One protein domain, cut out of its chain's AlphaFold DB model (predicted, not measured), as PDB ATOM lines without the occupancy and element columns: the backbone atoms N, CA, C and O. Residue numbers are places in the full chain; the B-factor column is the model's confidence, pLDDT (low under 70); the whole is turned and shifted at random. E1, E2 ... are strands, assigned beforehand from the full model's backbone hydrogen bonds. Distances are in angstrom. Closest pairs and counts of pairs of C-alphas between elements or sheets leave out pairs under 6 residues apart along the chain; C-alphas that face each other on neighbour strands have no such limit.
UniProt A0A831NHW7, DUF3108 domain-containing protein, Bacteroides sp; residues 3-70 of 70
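This is residues 3 to 70 of the 70 residues of the protein "DUF3108 domain-containing protein" of Bacteroides sp (UniProt A0A831NHW7). This is a long, slender sheet of four antiparallel strands, E1 to E4, folded back and forth as a chain of hairpins, with the E1-E2 hairpin reaching past the E3-E4 hairpin at one end. Across the other end of the sheet runs the tail, residues 53 to 68, whose short E5 pairs with residues 3 to 4. There are 68 residues printed, with five named strands and no named helix, in the order E1 to E5 along the chain; the sheet order is E1, E2, E3, E4, and the class is all strand. The whole is loose, with a radius of gyration of the C-alphas of 15.0 A and spans of 47 by 21 by 21 A.

Start at residues 3 to 4, which pair antiparallel with residues 66 to 68, the strand E5. Next comes E1, residues 6 to 15, an edge strand that forms a hairpin with E2, residues 20 to 30, at 160 degrees between directions. Look there for N 7 and O 29, 2.8 A apart, and N 15 and O 20, 2.9 A apart. E2 bends by 52 degrees at residue 24. From there on it faces E3, residues 37 to 44: C-alphas 24 and 43, which face each other, are 4.9 A apart. This hairpin is antiparallel at 162 degrees, with N 26 and O 41 at 2.8 A. E3 then forms a hairpin with the other edge strand, E4, residues 47 to 52, antiparallel at 175 degrees; N 42 and O 49 are 2.8 A apart. E5 pairs with no named strand; it is apart from E1, E3 and E4, and only just apart from E2, with 8.4 A between their closest C-alphas. E1 and E4 are apart as well. The four strands E1 to E4 are a meander, each the antiparallel neighbour of the one before.

Find C-alpha 6 at (35.160, -34.342, -46.060); from there E1 runs 28.1 A to C-alpha 15 at (56.163, -40.650, -63.654). E2, the longest strand by residues, covers 29.3 A, E3 18.9 A and E4 17.1 A. E5 is the last strand, ending at C-alpha 68 at (29.314, -38.434, -35.488), 5.8 A from C-alpha 66.

The two C-alphas farthest apart are those of Glu 17 and Arg 70, at 48.1 A, while those of Thr 3 and Arg 70 are 8.6 A apart. The printed part has no cut. The links E1 to E2 and E3 to E4 are tight, E2 to E3 is short, and E4 to E5, residues 53 to 65, is long. The mean pLDDT of the printed part is 90.9; look for low confidence at residue 70, the one residue under 70.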
ATOM      1  N   THR A   3      33.878 -38.520 -36.694       93.25
ATOM      2  CA  THR A   3      33.601 -38.706 -38.121       93.25
ATOM      3  C   THR A   3      33.242 -37.367 -38.743       93.25
ATOM      4  O   THR A   3      32.275 -36.731 -38.324       93.25
ATOM      5  N   TYR A   4      33.996 -36.975 -39.768       95.25
ATOM      6  CA  TYR A   4      33.785 -35.744 -40.521       95.25
ATOM      7  C   TYR A   4      33.263 -36.052 -41.927       95.25
ATOM      8  O   TYR A   4      33.675 -37.032 -42.548       95.25
ATOM      9  N   ARG A   5      32.384 -35.190 -42.441       97.00
ATOM     10  CA  ARG A   5      32.118 -35.056 -43.875       97.00
ATOM     11  C   ARG A   5      33.293 -34.300 -44.491       97.00
ATOM     12  O   ARG A   5      33.608 -33.198 -44.041       97.00
ATOM     13  N   CYS A   6      33.938 -34.894 -45.488       97.31
ATOM     14  CA  CYS A   6      35.160 -34.342 -46.060       97.31
ATOM     15  C   CYS A   6      35.094 -34.208 -47.579       97.31
ATOM     16  O   CYS A   6      34.534 -35.063 -48.264       97.31
ATOM     17  N   LEU A   7      35.768 -33.178 -48.076       96.94
ATOM     18  CA  LEU A   7      36.260 -33.084 -49.441       96.94
ATOM     19  C   LEU A   7      37.593 -33.840 -49.525       96.94
ATOM     20  O   LEU A   7      38.427 -33.731 -48.619       96.94
ATOM     21  N   VAL A   8      37.790 -34.614 -50.591       96.38
ATOM     22  CA  VAL A   8      39.006 -35.411 -50.802       96.38
ATOM     23  C   VAL A   8      39.754 -34.870 -52.008       96.38
ATOM     24  O   VAL A   8      39.183 -34.756 -53.091       96.38
ATOM     25  N   PHE A   9      41.029 -34.548 -51.815       94.50
ATOM     26  CA  PHE A   9      41.906 -34.047 -52.867       94.50
ATOM     27  C   PHE A   9      43.149 -34.925 -52.950       94.50
ATOM     28  O   PHE A   9      43.828 -35.106 -51.942       94.50
ATOM     29  N   SER A  10      43.470 -35.425 -54.141       93.06
ATOM     30  CA  SER A  10      44.707 -36.164 -54.399       93.06
ATOM     31  C   SER A  10      45.623 -35.345 -55.304       93.06
ATOM     32  O   SER A  10      45.208 -34.865 -56.357       93.06
ATOM     33  N   LEU A  11      46.882 -35.199 -54.895       90.56
ATOM     34  CA  LEU A  11      47.959 -34.741 -55.761       90.56
ATOM     35  C   LEU A  11      48.555 -35.950 -56.470       90.56
ATOM     36  O   LEU A  11      49.081 -36.861 -55.825       90.56
ATOM     37  N   VAL A  12      48.474 -35.927 -57.797       89.69
ATOM     38  CA  VAL A  12      49.050 -36.941 -58.678       89.69
ATOM     39  C   VAL A  12      50.327 -36.415 -59.320       89.69
ATOM     40  O   VAL A  12      50.387 -35.280 -59.793       89.69
ATOM     41  N   GLU A  13      51.356 -37.248 -59.332       85.50
ATOM     42  CA  GLU A  13      52.577 -37.046 -60.099       85.50
ATOM     43  C   GLU A  13      52.560 -37.985 -61.306       85.50
ATOM     44  O   GLU A  13      52.171 -39.146 -61.197       85.50
ATOM     45  N   TYR A  14      52.989 -37.485 -62.463       85.00
ATOM     46  CA  TYR A  14      53.136 -38.293 -63.668       85.00
ATOM     47  C   TYR A  14      54.584 -38.763 -63.774       85.00
ATOM     48  O   TYR A  14      55.487 -37.944 -63.952       85.00
ATOM     49  N   VAL A  15      54.812 -40.072 -63.673       76.62
ATOM     50  CA  VAL A  15      56.163 -40.650 -63.654       76.62
ATOM     51  C   VAL A  15      56.462 -41.379 -64.967       76.62
ATOM     52  O   VAL A  15      55.670 -42.203 -65.432       76.62
ATOM     53  N   GLY A  16      57.640 -41.106 -65.537       75.94
ATOM     54  CA  GLY A  16      58.175 -41.778 -66.727       75.94
ATOM     55  C   GLY A  16      57.630 -41.265 -68.066       75.94
ATOM     56  O   GLY A  16      56.775 -40.383 -68.121       75.94
ATOM     57  N   GLU A  17      58.133 -41.838 -69.162       75.62
ATOM     58  CA  GLU A  17      57.750 -41.467 -70.538       75.62
ATOM     59  C   GLU A  17      56.276 -41.787 -70.846       75.62
ATOM     60  O   GLU A  17      55.623 -41.064 -71.595       75.62
ATOM     61  N   GLU A  18      55.723 -42.815 -70.194       79.44
ATOM     62  CA  GLU A  18      54.317 -43.221 -70.314       79.44
ATOM     63  C   GLU A  18      53.349 -42.369 -69.468       79.44
ATOM     64  O   GLU A  18      52.151 -42.639 -69.481       79.44
ATOM     65  N   LYS A  19      53.839 -41.361 -68.721       76.19
ATOM     66  CA  LYS A  19      53.036 -40.502 -67.826       76.19
ATOM     67  C   LYS A  19      52.069 -41.299 -66.937       76.19
ATOM     68  O   LYS A  19      50.878 -41.005 -66.885       76.19
ATOM     69  N   LYS A  20      52.563 -42.314 -66.225       78.88
ATOM     70  CA  LYS A  20      51.715 -43.048 -65.272       78.88
ATOM     71  C   LYS A  20      51.405 -42.166 -64.069       78.88
ATOM     72  O   LYS A  20      52.325 -41.627 -63.456       78.88
ATOM     73  N   GLU A  21      50.121 -42.036 -63.746       81.50
ATOM     74  CA  GLU A  21      49.647 -41.306 -62.572       81.50
ATOM     75  C   GLU A  21      50.010 -42.059 -61.292       81.50
ATOM     76  O   GLU A  21      49.689 -43.238 -61.121       81.50
ATOM     77  N   LYS A  22      50.676 -41.365 -60.374       82.06
ATOM     78  CA  LYS A  22      50.978 -41.835 -59.027       82.06
ATOM     79  C   LYS A  22      50.433 -40.822 -58.033       82.06
ATOM     80  O   LYS A  22      50.893 -39.685 -57.998       82.06
ATOM     81  N   GLU A  23      49.477 -41.227 -57.204       79.69
ATOM     82  CA  GLU A  23      49.049 -40.402 -56.072       79.69
ATOM     83  C   GLU A  23      50.206 -40.268 -55.077       79.69
ATOM     84  O   GLU A  23      50.721 -41.260 -54.560       79.69
ATOM     85  N   VAL A  24      50.630 -39.033 -54.819       88.38
ATOM     86  CA  VAL A  24      51.729 -38.739 -53.890       88.38
ATOM     87  C   VAL A  24      51.173 -38.324 -52.537       88.38
ATOM     88  O   VAL A  24      51.718 -38.696 -51.497       88.38
ATOM     89  N   ILE A  25      50.083 -37.554 -52.536       93.31
ATOM     90  CA  ILE A  25      49.486 -37.008 -51.318       93.31
ATOM     91  C   ILE A  25      47.967 -36.948 -51.462       93.31
ATOM     92  O   ILE A  25      47.471 -36.379 -52.431       93.31
ATOM     93  N   THR A  26      47.238 -37.446 -50.467       95.88
ATOM     94  CA  THR A  26      45.780 -37.317 -50.372       95.88
ATOM     95  C   THR A  26      45.396 -36.535 -49.120       95.88
ATOM     96  O   THR A  26      45.743 -36.908 -47.995       95.88
ATOM     97  N   PHE A  27      44.649 -35.454 -49.315       96.00
ATOM     98  CA  PHE A  27      44.117 -34.585 -48.274       96.00
ATOM     99  C   PHE A  27      42.643 -34.891 -48.044       96.00
ATOM    100  O   PHE A  27      41.856 -34.949 -48.990       96.00
ATOM    101  N   TYR A  28      42.260 -35.009 -46.779       97.06
ATOM    102  CA  TYR A  28      40.867 -35.061 -46.357       97.06
ATOM    103  C   TYR A  28      40.579 -33.781 -45.584       97.06
ATOM    104  O   TYR A  28      41.132 -33.567 -44.502       97.06
ATOM    105  N   ILE A  29      39.741 -32.925 -46.154       97.06
ATOM    106  CA  ILE A  29      39.468 -31.575 -45.657       97.06
ATOM    107  C   ILE A  29      38.004 -31.491 -45.238       97.06
ATOM    108  O   ILE A  29      37.154 -32.002 -45.960       97.06
ATOM    109  N   THR A  30      37.684 -30.868 -44.100       97.12
ATOM    110  CA  THR A  30      36.285 -30.701 -43.670       97.12
ATOM    111  C   THR A  30      35.471 -29.930 -44.706       97.12
ATOM    112  O   THR A  30      35.904 -28.895 -45.212       97.12
ATOM    113  N   ASP A  31      34.272 -30.424 -45.005       96.69
ATOM    114  CA  ASP A  31      33.309 -29.761 -45.886       96.69
ATOM    115  C   ASP A  31      32.481 -28.712 -45.112       96.69
ATOM    116  O   ASP A  31      31.263 -28.826 -44.926       96.69
ATOM    117  N   ASP A  32      33.180 -27.712 -44.569       95.75
ATOM    118  CA  ASP A  32      32.617 -26.552 -43.882       95.75
ATOM    119  C   ASP A  32      33.489 -25.311 -44.088       95.75
ATOM    120  O   ASP A  32      34.554 -25.354 -44.692       95.75
ATOM    121  N   ARG A  33      33.053 -24.174 -43.540       95.81
ATOM    122  CA  ARG A  33      33.739 -22.890 -43.729       95.81
ATOM    123  C   ARG A  33      35.148 -22.825 -43.137       95.81
ATOM    124  O   ARG A  33      35.854 -21.868 -43.448       95.81
ATOM    125  N   ASN A  34      35.553 -23.767 -42.283       94.81
ATOM    126  CA  ASN A  34      36.916 -23.793 -41.758       94.81
ATOM    127  C   ASN A  34      37.884 -24.544 -42.680       94.81
ATOM    128  O   ASN A  34      39.073 -24.255 -42.608       94.81
ATOM    129  N   HIS A  35      37.400 -25.466 -43.526       94.56
ATOM    130  CA  HIS A  35      38.218 -26.273 -44.445       94.56
ATOM    131  C   HIS A  35      39.476 -26.851 -43.775       94.56
ATOM    132  O   HIS A  35      40.604 -26.666 -44.238       94.56
ATOM    133  N   LEU A  36      39.295 -27.528 -42.641       95.00
ATOM    134  CA  LEU A  36      40.404 -28.048 -41.848       95.00
ATOM    135  C   LEU A  36      40.894 -29.384 -42.414       95.00
ATOM    136  O   LEU A  36      40.075 -30.277 -42.646       95.00
ATOM    137  N   PRO A  37      42.211 -29.584 -42.590       94.75
ATOM    138  CA  PRO A  37      42.757 -30.882 -42.960       94.75
ATOM    139  C   PRO A  37      42.677 -31.833 -41.758       94.75
ATOM    140  O   PRO A  37      43.402 -31.680 -40.775       94.75
ATOM    141  N   VAL A  38      41.788 -32.824 -41.828       96.00
ATOM    142  CA  VAL A  38      41.573 -33.807 -40.748       96.00
ATOM    143  C   VAL A  38      42.447 -35.049 -40.894       96.00
ATOM    144  O   VAL A  38      42.734 -35.727 -39.905       96.00
ATOM    145  N   ARG A  39      42.877 -35.353 -42.122       96.12
ATOM    146  CA  ARG A  39      43.789 -36.456 -42.433       96.12
ATOM    147  C   ARG A  39      44.642 -36.120 -43.648       96.12
ATOM    148  O   ARG A  39      44.150 -35.557 -44.625       96.12
ATOM    149  N   LEU A  40      45.902 -36.528 -43.579       95.69
ATOM    150  CA  LEU A  40      46.866 -36.447 -44.664       95.69
ATOM    151  C   LEU A  40      47.493 -37.822 -44.870       95.69
ATOM    152  O   LEU A  40      48.123 -38.350 -43.953       95.69
ATOM    153  N   ASP A  41      47.339 -38.378 -46.065       95.75
ATOM    154  CA  ASP A  41      48.021 -39.597 -46.487       95.75
ATOM    155  C   ASP A  41      49.141 -39.226 -47.461       95.75
ATOM    156  O   ASP A  41      48.886 -38.566 -48.463       95.75
ATOM    157  N   MET A  42      50.375 -39.639 -47.177       93.38
ATOM    158  CA  MET A  42      51.547 -39.378 -48.016       93.38
ATOM    159  C   MET A  42      52.172 -40.696 -48.468       93.38
ATOM    160  O   MET A  42      52.483 -41.555 -47.638       93.38
ATOM    161  N   TYR A  43      52.391 -40.828 -49.772       91.00
ATOM    162  CA  TYR A  43      52.990 -41.983 -50.435       91.00
ATOM    163  C   TYR A  43      54.354 -41.578 -51.007       91.00
ATOM    164  O   TYR A  43      54.501 -41.221 -52.175       91.00
ATOM    165  N   LEU A  44      55.367 -41.593 -50.141       84.44
ATOM    166  CA  LEU A  44      56.736 -41.193 -50.457       84.44
ATOM    167  C   LEU A  44      57.501 -42.357 -51.100       84.44
ATOM    168  O   LEU A  44      57.140 -43.525 -50.977       84.44
ATOM    169  N   ASN A  45      58.625 -42.061 -51.749       83.44
ATOM    170  CA  ASN A  45      59.450 -43.108 -52.365       83.44
ATOM    171  C   ASN A  45      60.069 -44.081 -51.346       83.44
ATOM    172  O   ASN A  45      60.399 -45.205 -51.705       83.44
ATOM    173  N   PHE A  46      60.208 -43.665 -50.084       86.12
ATOM    174  CA  PHE A  46      60.787 -44.474 -49.008       86.12
ATOM    175  C   PHE A  46      59.743 -45.029 -48.024       86.12
ATOM    176  O   PHE A  46      60.110 -45.560 -46.977       86.12
ATOM    177  N   GLY A  47      58.446 -44.910 -48.327       89.06
ATOM    178  CA  GLY A  47      57.388 -45.445 -47.474       89.06
ATOM    179  C   GLY A  47      56.108 -44.622 -47.506       89.06
ATOM    180  O   GLY A  47      55.884 -43.809 -48.397       89.06
ATOM    181  N   SER A  48      55.257 -44.825 -46.504       93.38
ATOM    182  CA  SER A  48      54.019 -44.059 -46.363       93.38
ATOM    183  C   SER A  48      53.920 -43.434 -44.982       93.38
ATOM    184  O   SER A  48      54.413 -43.983 -43.996       93.38
ATOM    185  N   ALA A  49      53.279 -42.276 -44.922       94.38
ATOM    186  CA  ALA A  49      53.016 -41.570 -43.683       94.38
ATOM    187  C   ALA A  49      51.549 -41.149 -43.641       94.38
ATOM    188  O   ALA A  49      50.970 -40.761 -44.655       94.38
ATOM    189  N   LYS A  50      50.944 -41.244 -42.456       95.25
ATOM    190  CA  LYS A  50      49.572 -40.801 -42.204       95.25
ATOM    191  C   LYS A  50      49.568 -39.849 -41.026       95.25
ATOM    192  O   LYS A  50      50.039 -40.207 -39.950       95.25
ATOM    193  N   ALA A  51      49.026 -38.658 -41.231       94.81
ATOM    194  CA  ALA A  51      48.783 -37.699 -40.167       94.81
ATOM    195  C   ALA A  51      47.278 -37.548 -39.948       94.81
ATOM    196  O   ALA A  51      46.497 -37.551 -40.902       94.81
ATOM    197  N   PHE A  52      46.885 -37.408 -38.685       95.25
ATOM    198  CA  PHE A  52      45.504 -37.210 -38.264       95.25
ATOM    199  C   PHE A  52      45.425 -35.979 -37.369       95.25
ATOM    200  O   PHE A  52      46.315 -35.748 -36.549       95.25
ATOM    201  N   LEU A  53      44.355 -35.206 -37.518       92.94
ATOM    202  CA  LEU A  53      44.076 -34.060 -36.663       92.94
ATOM    203  C   LEU A  53      43.691 -34.534 -35.257       92.94
ATOM    204  O   LEU A  53      42.780 -35.348 -35.098       92.94
ATOM    205  N   THR A  54      44.401 -34.035 -34.248       92.19
ATOM    206  CA  THR A  54      44.251 -34.464 -32.850       92.19
ATOM    207  C   THR A  54      43.405 -33.507 -32.020       92.19
ATOM    208  O   THR A  54      42.562 -33.963 -31.254       92.19
ATOM    209  N   ASP A  55      43.619 -32.201 -32.168       90.88
ATOM    210  CA  ASP A  55      42.924 -31.153 -31.418       90.88
ATOM    211  C   ASP A  55      42.764 -29.897 -32.286       90.88
ATOM    212  O   ASP A  55      43.589 -29.623 -33.162       90.88
ATOM    213  N   ILE A  56      41.699 -29.134 -32.041       90.19
ATOM    214  CA  ILE A  56      41.386 -27.887 -32.747       90.19
ATOM    215  C   ILE A  56      41.053 -26.830 -31.702       90.19
ATOM    216  O   ILE A  56      40.147 -27.001 -30.891       90.19
ATOM    217  N   LYS A  57      41.747 -25.693 -31.759       92.00
ATOM    218  CA  LYS A  57      41.487 -24.540 -30.892       92.00
ATOM    219  C   LYS A  57      41.442 -23.263 -31.720       92.00
ATOM    220  O   LYS A  57      42.205 -23.115 -32.669       92.00
ATOM    221  N   GLY A  58      40.556 -22.340 -31.344       93.69
ATOM    222  CA  GLY A  58      40.474 -21.012 -31.961       93.69
ATOM    223  C   GLY A  58      39.934 -20.996 -33.395       93.69
ATOM    224  O   GLY A  58      40.295 -20.112 -34.169       93.69
ATOM    225  N   ASN A  59      39.089 -21.956 -33.776       91.94
ATOM    226  CA  ASN A  59      38.449 -21.951 -35.089       91.94
ATOM    227  C   ASN A  59      37.455 -20.786 -35.222       91.94
ATOM    228  O   ASN A  59      36.675 -20.488 -34.318       91.94
ATOM    229  N   ARG A  60      37.469 -20.135 -36.388       93.56
ATOM    230  CA  ARG A  60      36.646 -18.951 -36.669       93.56
ATOM    231  C   ARG A  60      35.159 -19.280 -36.826       93.56
ATOM    232  O   ARG A  60      34.317 -18.445 -36.502       93.56
ATOM    233  N   HIS A  61      34.829 -20.455 -37.364       94.94
ATOM    234  CA  HIS A  61      33.455 -20.881 -37.638       94.94
ATOM    235  C   HIS A  61      33.120 -22.195 -36.918       94.94
ATOM    236  O   HIS A  61      34.021 -23.005 -36.705       94.94
ATOM    237  N   PRO A  62      31.843 -22.469 -36.589       93.50
ATOM    238  CA  PRO A  62      31.439 -23.761 -36.031       93.50
ATOM    239  C   PRO A  62      31.824 -24.942 -36.937       93.50
ATOM    240  O   PRO A  62      31.800 -24.817 -38.163       93.50
ATOM    241  N   LEU A  63      32.155 -26.089 -36.340       93.00
ATOM    242  CA  LEU A  63      32.482 -27.324 -37.064       93.00
ATOM    243  C   LEU A  63      31.197 -28.043 -37.490       93.00
ATOM    244  O   LEU A  63      30.692 -28.915 -36.787       93.00
ATOM    245  N   THR A  64      30.648 -27.671 -38.645       95.81
ATOM    246  CA  THR A  64      29.399 -28.255 -39.174       95.81
ATOM    247  C   THR A  64      29.617 -29.533 -39.987       95.81
ATOM    248  O   THR A  64      28.654 -30.157 -40.440       95.81
ATOM    249  N   SER A  65      30.870 -29.940 -40.193       95.31
ATOM    250  CA  SER A  65      31.205 -31.193 -40.879       95.31
ATOM    251  C   SER A  65      31.181 -32.416 -39.974       95.31
ATOM    252  O   SER A  65      31.319 -33.527 -40.478       95.31
ATOM    253  N   ILE A  66      31.038 -32.257 -38.656       94.81
ATOM    254  CA  ILE A  66      30.986 -33.394 -37.731       94.81
ATOM    255  C   ILE A  66      29.669 -34.147 -37.949       94.81
ATOM    256  O   ILE A  66      28.585 -33.601 -37.758       94.81
ATOM    257  N   VAL A  67      29.771 -35.410 -38.362       94.94
ATOM    258  CA  VAL A  67      28.625 -36.306 -38.597       94.94
ATOM    259  C   VAL A  67      28.355 -37.174 -37.373       94.94
ATOM    260  O   VAL A  67      27.206 -37.471 -37.054       94.94
ATOM    261  N   LYS A  68      29.418 -37.604 -36.687       92.81
ATOM    262  CA  LYS A  68      29.314 -38.434 -35.488       92.81
ATOM    263  C   LYS A  68      30.477 -38.167 -34.550       92.81
ATOM    264  O   LYS A  68      31.638 -38.281 -34.943       92.81
ATOM    265  N   GLU A  69      30.142 -37.899 -33.301       85.69
ATOM    266  CA  GLU A  69      31.063 -37.965 -32.174       85.69
ATOM    267  C   GLU A  69      30.794 -39.258 -31.395       85.69
ATOM    268  O   GLU A  69      29.665 -39.752 -31.359       85.69
ATOM    269  N   ARG A  70      31.859 -39.867 -30.873       68.75
ATOM    270  CA  ARG A  70      31.788 -41.047 -30.005       68.75
ATOM    271  C   ARG A  70      32.038 -40.615 -28.580       68.75
ATOM    272  O   ARG A  70      33.011 -39.844 -28.428       68.75
TER     273      ARG A  70